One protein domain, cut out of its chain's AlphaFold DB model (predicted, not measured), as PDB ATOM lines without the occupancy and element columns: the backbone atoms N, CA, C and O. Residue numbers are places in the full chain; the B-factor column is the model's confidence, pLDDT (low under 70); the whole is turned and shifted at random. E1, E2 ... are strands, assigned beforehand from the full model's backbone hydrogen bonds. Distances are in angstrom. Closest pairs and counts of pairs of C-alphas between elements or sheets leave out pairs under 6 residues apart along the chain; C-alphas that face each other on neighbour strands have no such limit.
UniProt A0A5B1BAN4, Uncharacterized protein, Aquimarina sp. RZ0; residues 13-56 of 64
ATOM      1  N   PHE A  13     -35.677  15.230  -5.858       90.25
ATOM      2  CA  PHE A  13     -35.860  15.352  -4.414       90.25
ATOM      3  C   PHE A  13     -35.374  14.094  -3.687       90.25
ATOM      4  O   PHE A  13     -35.232  13.026  -4.286       90.25
ATOM      5  N   LEU A  14     -35.104  14.246  -2.391       92.50
ATOM      6  CA  LEU A  14     -34.800  13.157  -1.467       92.50
ATOM      7  C   LEU A  14     -35.945  13.008  -0.478       92.50
ATOM      8  O   LEU A  14     -36.604  13.985  -0.123       92.50
ATOM      9  N   LEU A  15     -36.136  11.782  -0.010       90.88
ATOM     10  CA  LEU A  15     -37.023  11.479   1.100       90.88
ATOM     11  C   LEU A  15     -36.180  11.000   2.274       90.88
ATOM     12  O   LEU A  15     -35.264  10.194   2.097       90.88
ATOM     13  N   ALA A  16     -36.494  11.504   3.459       89.19
ATOM     14  CA  ALA A  16     -35.854  11.120   4.704       89.19
ATOM     15  C   ALA A  16     -36.936  10.633   5.671       89.19
ATOM     16  O   ALA A  16     -38.020  11.215   5.726       89.19
ATOM     17  N   GLN A  17     -36.649   9.560   6.399       85.75
ATOM     18  CA  GLN A  17     -37.542   8.982   7.391       85.75
ATOM     19  C   GLN A  17     -36.787   8.777   8.702       85.75
ATOM     20  O   GLN A  17     -35.682   8.230   8.728       85.75
ATOM     21  N   GLU A  18     -37.417   9.203   9.790       85.31
ATOM     22  CA  GLU A  18     -36.988   8.893  11.150       85.31
ATOM     23  C   GLU A  18     -37.439   7.474  11.511       85.31
ATOM     24  O   GLU A  18     -38.609   7.127  11.332       85.31
ATOM     25  N   ASN A  19     -36.540   6.663  12.066       74.25
ATOM     26  CA  ASN A  19     -36.915   5.394  12.689       74.25
ATOM     27  C   ASN A  19     -36.970   5.575  14.212       74.25
ATOM     28  O   ASN A  19     -35.972   5.888  14.863       74.25
ATOM     29  N   ILE A  20     -38.154   5.372  14.790       68.81
ATOM     30  CA  ILE A  20     -38.395   5.480  16.235       68.81
ATOM     31  C   ILE A  20     -38.013   4.126  16.853       68.81
ATOM     32  O   ILE A  20     -38.798   3.182  16.791       68.81
ATOM     33  N   PRO A  21     -36.751   3.970  17.296       63.72
ATOM     34  CA  PRO A  21     -36.361   4.327  18.660       63.72
ATOM     35  C   PRO A  21     -35.109   5.233  18.772       63.72
ATOM     36  O   PRO A  21     -34.454   5.215  19.808       63.72
ATOM     37  N   ALA A  22     -34.856   6.103  17.778       67.88
ATOM     38  CA  ALA A  22     -34.049   7.339  17.869       67.88
ATOM     39  C   ALA A  22     -32.589   7.355  17.354       67.88
ATOM     40  O   ALA A  22     -31.883   6.353  17.282       67.88
ATOM     41  N   GLN A  23     -32.184   8.606  17.086       65.75
ATOM     42  CA  GLN A  23     -30.868   9.215  16.824       65.75
ATOM     43  C   GLN A  23     -30.436   9.463  15.379       65.75
ATOM     44  O   GLN A  23     -29.616  10.355  15.184       65.75
ATOM     45  N   ASN A  24     -31.008   8.792  14.376       74.75
ATOM     46  CA  ASN A  24     -30.586   8.986  12.985       74.75
ATOM     47  C   ASN A  24     -31.763   9.164  12.025       74.75
ATOM     48  O   ASN A  24     -32.703   8.369  12.021       74.75
ATOM     49  N   VAL A  25     -31.614  10.142  11.131       82.12
ATOM     50  CA  VAL A  25     -32.439  10.277   9.931       82.12
ATOM     51  C   VAL A  25     -31.904   9.318   8.870       82.12
ATOM     52  O   VAL A  25     -30.713   9.348   8.549       82.12
ATOM     53  N   CYS A  26     -32.762   8.480   8.291       86.38
ATOM     54  CA  CYS A  26     -32.385   7.617   7.173       86.38
ATOM     55  C   CYS A  26     -32.938   8.163   5.854       86.38
ATOM     56  O   CYS A  26     -34.128   8.450   5.740       86.38
ATOM     57  N   LEU A  27     -32.088   8.261   4.827       90.56
ATOM     58  CA  LEU A  27     -32.557   8.512   3.462       90.56
ATOM     59  C   LEU A  27     -33.265   7.268   2.919       90.56
ATOM     60  O   LEU A  27     -32.764   6.150   3.047       90.56
ATOM     61  N   LEU A  28     -34.416   7.465   2.280       91.44
ATOM     62  CA  LEU A  28     -35.168   6.380   1.662       91.44
ATOM     63  C   LEU A  28     -34.582   6.031   0.296       91.44
ATOM     64  O   LEU A  28     -34.432   6.883  -0.579       91.44
ATOM     65  N   LYS A  29     -34.294   4.745   0.096       91.88
ATOM     66  CA  LYS A  29     -33.819   4.211  -1.182       91.88
ATOM     67  C   LYS A  29     -34.928   4.276  -2.233       91.88
ATOM     68  O   LYS A  29     -36.042   3.836  -1.961       91.88
ATOM     69  N   ASN A  30     -34.608   4.778  -3.424       93.38
ATOM     70  CA  ASN A  30     -35.514   4.729  -4.568       93.38
ATOM     71  C   ASN A  30     -35.414   3.347  -5.231       93.38
ATOM     72  O   ASN A  30     -34.394   3.017  -5.837       93.38
ATOM     73  N   PHE A  31     -36.458   2.531  -5.083       90.50
ATOM     74  CA  PHE A  31     -36.525   1.199  -5.693       90.50
ATOM     75  C   PHE A  31     -37.063   1.205  -7.129       90.50
ATOM     76  O   PHE A  31     -36.799   0.259  -7.863       90.50
ATOM     77  N   GLU A  32     -37.746   2.275  -7.538       90.06
ATOM     78  CA  GLU A  32     -38.311   2.424  -8.885       90.06
ATOM     79  C   GLU A  32     -37.240   2.816  -9.915       90.06
ATOM     80  O   GLU A  32     -37.349   2.479 -11.092       90.06
ATOM     81  N   ASP A  33     -36.189   3.524  -9.484       92.19
ATOM     82  CA  ASP A  33     -35.056   3.889 -10.338       92.19
ATOM     83  C   ASP A  33     -33.722   3.779  -9.585       92.19
ATOM     84  O   ASP A  33     -33.252   4.704  -8.912       92.19
ATOM     85  N   SER A  34     -33.086   2.617  -9.730       92.62
ATOM     86  CA  SER A  34     -31.796   2.314  -9.111       92.62
ATOM     87  C   SER A  34     -30.635   3.132  -9.681       92.62
ATOM     88  O   SER A  34     -29.625   3.276  -8.995       92.62
ATOM     89  N   SER A  35     -30.770   3.694 -10.890       95.56
ATOM     90  CA  SER A  35     -29.699   4.461 -11.545       95.56
ATOM     91  C   SER A  35     -29.463   5.824 -10.896       95.56
ATOM     92  O   SER A  35     -28.349   6.343 -10.938       95.56
ATOM     93  N   ILE A  36     -30.500   6.387 -10.265       93.62
ATOM     94  CA  ILE A  36     -30.447   7.688  -9.585       93.62
ATOM     95  C   ILE A  36     -30.652   7.585  -8.073       93.62
ATOM     96  O   ILE A  36     -30.601   8.601  -7.385       93.62
ATOM     97  N   SER A  37     -30.892   6.390  -7.534       93.75
ATOM     98  CA  SER A  37     -31.106   6.190  -6.100       93.75
ATOM     99  C   SER A  37     -29.967   6.813  -5.267       93.75
ATOM    100  O   SER A  37     -28.797   6.573  -5.570       93.75
ATOM    101  N   PRO A  38     -30.266   7.570  -4.191       93.62
ATOM    102  CA  PRO A  38     -31.562   7.682  -3.503       93.62
ATOM    103  C   PRO A  38     -32.485   8.797  -4.025       93.62
ATOM    104  O   PRO A  38     -33.504   9.085  -3.401       93.62
ATOM    105  N   TRP A  39     -32.149   9.446  -5.139       94.06
ATOM    106  CA  TRP A  39     -32.945  10.536  -5.696       94.06
ATOM    107  C   TRP A  39     -34.236  10.044  -6.343       94.06
ATOM    108  O   TRP A  39     -34.279   8.986  -6.972       94.06
ATOM    109  N   TYR A  40     -35.268  10.877  -6.258       91.88
ATOM    110  CA  TYR A  40     -36.542  10.700  -6.940       91.88
ATOM    111  C   TYR A  40     -36.742  11.825  -7.953       91.88
ATOM    112  O   TYR A  40     -36.451  12.989  -7.665       91.88
ATOM    113  N   ARG A  41     -37.272  11.495  -9.136       89.88
ATOM    114  CA  ARG A  41     -37.715  12.499 -10.111       89.88
ATOM    115  C   ARG A  41     -39.108  12.985  -9.748       89.88
ATOM    116  O   ARG A  41     -40.034  12.189  -9.631       89.88
ATOM    117  N   PHE A  42     -39.271  14.294  -9.632       86.06
ATOM    118  CA  PHE A  42     -40.581  14.894  -9.451       86.06
ATOM    119  C   PHE A  42     -41.320  14.977 -10.788       86.06
ATOM    120  O   PHE A  42     -40.829  15.571 -11.752       86.06
ATOM    121  N   LYS A  43     -42.528  14.415 -10.814       84.19
ATOM    122  CA  LYS A  43     -43.509  14.576 -11.888       84.19
ATOM    123  C   LYS A  43     -44.863  14.878 -11.251       84.19
ATOM    124  O   LYS A  43     -45.298  14.157 -10.354       84.19
ATOM    125  N   GLU A  44     -45.519  15.942 -11.704       82.31
ATOM    126  CA  GLU A  44     -46.842  16.315 -11.194       82.31
ATOM    127  C   GLU A  44     -47.850  15.183 -11.408       82.31
ATOM    128  O   GLU A  44     -47.813  14.494 -12.427       82.31
ATOM    129  N   ASN A  45     -48.756  15.004 -10.441       82.62
ATOM    130  CA  ASN A  45     -49.826  14.000 -10.479       82.62
ATOM    131  C   ASN A  45     -49.349  12.546 -10.627       82.62
ATOM    132  O   ASN A  45     -50.124  11.685 -11.039       82.62
ATOM    133  N   THR A  46     -48.097  12.254 -10.267       85.00
ATOM    134  CA  THR A  46     -47.586  10.879 -10.211       85.00
ATOM    135  C   THR A  46     -47.567  10.351  -8.782       85.00
ATOM    136  O   THR A  46     -47.431  11.118  -7.823       85.00
ATOM    137  N   THR A  47     -47.741   9.035  -8.647       88.44
ATOM    138  CA  THR A  47     -47.594   8.334  -7.371       88.44
ATOM    139  C   THR A  47     -46.116   8.109  -7.087       88.44
ATOM    140  O   THR A  47     -45.379   7.642  -7.954       88.44
ATOM    141  N   ILE A  48     -45.686   8.437  -5.871       89.00
ATOM    142  CA  ILE A  48     -44.323   8.174  -5.402       89.00
ATOM    143  C   ILE A  48     -44.373   6.955  -4.491       89.00
ATOM    144  O   ILE A  48     -45.036   6.994  -3.452       89.00
ATOM    145  N   TYR A  49     -43.666   5.896  -4.874       88.75
ATOM    146  CA  TYR A  49     -43.525   4.688  -4.069       88.75
ATOM    147  C   TYR A  49     -42.276   4.777  -3.200       88.75
ATOM    148  O   TYR A  49     -41.202   5.159  -3.660       88.75
ATOM    149  N   THR A  50     -42.424   4.417  -1.932       87.19
ATOM    150  CA  THR A  50     -41.325   4.309  -0.973       87.19
ATOM    151  C   THR A  50     -41.367   2.928  -0.318       87.19
ATOM    152  O   THR A  50     -42.365   2.220  -0.460       87.19
ATOM    153  N   PRO A  51     -40.326   2.525   0.428       82.06
ATOM    154  CA  PRO A  51     -40.280   1.195   1.031       82.06
ATOM    155  C   PRO A  51     -41.449   0.868   1.982       82.06
ATOM    156  O   PRO A  51     -41.735  -0.308   2.183       82.06
ATOM    157  N   GLY A  52     -42.107   1.872   2.580       82.12
ATOM    158  CA  GLY A  52     -43.184   1.665   3.564       82.12
ATOM    159  C   GLY A  52     -44.506   2.377   3.269       82.12
ATOM    160  O   GLY A  52     -45.525   2.032   3.860       82.12
ATOM    161  N   TYR A  53     -44.511   3.353   2.361       84.62
ATOM    162  CA  TYR A  53     -45.674   4.187   2.054       84.62
ATOM    163  C   TYR A  53     -45.718   4.527   0.565       84.62
ATOM    164  O   TYR A  53     -44.704   4.459  -0.134       84.62
ATOM    165  N   TYR A  54     -46.873   4.977   0.092       88.06
ATOM    166  CA  TYR A  54     -46.993   5.629  -1.205       88.06
ATOM    167  C   TYR A  54     -47.681   6.984  -1.039       88.06
ATOM    168  O   TYR A  54     -48.547   7.154  -0.182       88.06
ATOM    169  N   PHE A  55     -47.281   7.953  -1.856       86.19
ATOM    170  CA  PHE A  55     -47.883   9.282  -1.890       86.19
ATOM    171  C   PHE A  55     -48.647   9.440  -3.195       86.19
ATOM    172  O   PHE A  55     -48.042   9.456  -4.270       86.19
ATOM    173  N   GLU A  56     -49.971   9.553  -3.115       84.44
ATOM    174  CA  GLU A  56     -50.795   9.851  -4.284       84.44
ATOM    175  C   GLU A  56     -50.698  11.336  -4.639       84.44
ATOM    176  O   GLU A  56     -50.802  12.200  -3.770       84.44
TER     177      GLU A  56
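This is residues 13 to 56 of the 64 residues of an uncharacterized protein of Aquimarina sp. RZ0 (UniProt A0A5B1BAN4). With little regular structure, this is a small two-stranded hairpin, E1 and E2, whose tip at residues 19 to 24 sticks out, followed by a long looping stretch, residues 28 to 56. Near its end this stretch folds back on itself, residues 48 to 49 pairing antiparallel with residues 54 to 55. The printed part has 44 residues, with no named helix and 6 residues in E1 then E2, an all-strand class. It is only just loose, close to compact, with a radius of gyration of the C-alphas of 11.3 A and spans of 33 by 23 by 14 A.

E1, residues 16 to 18, begins at C-alpha (-35.854, 11.120, 4.704) and is 6.9 A long. E2, residues 25 to 27, is 6.7 A long and ends at C-alpha (-32.557, 8.512, 3.462).

E1 and E2 form an antiparallel hairpin, their directions 144 degrees apart. N 17 and O 26 are within hydrogen-bond range at 2.8 A.

The C-alphas farthest apart, of Pro 21 and Glu 44, are 33.8 A apart. The printed part has no cut. The link from E1 to E2 is short. Residues 20 to 23 have pLDDT under 70.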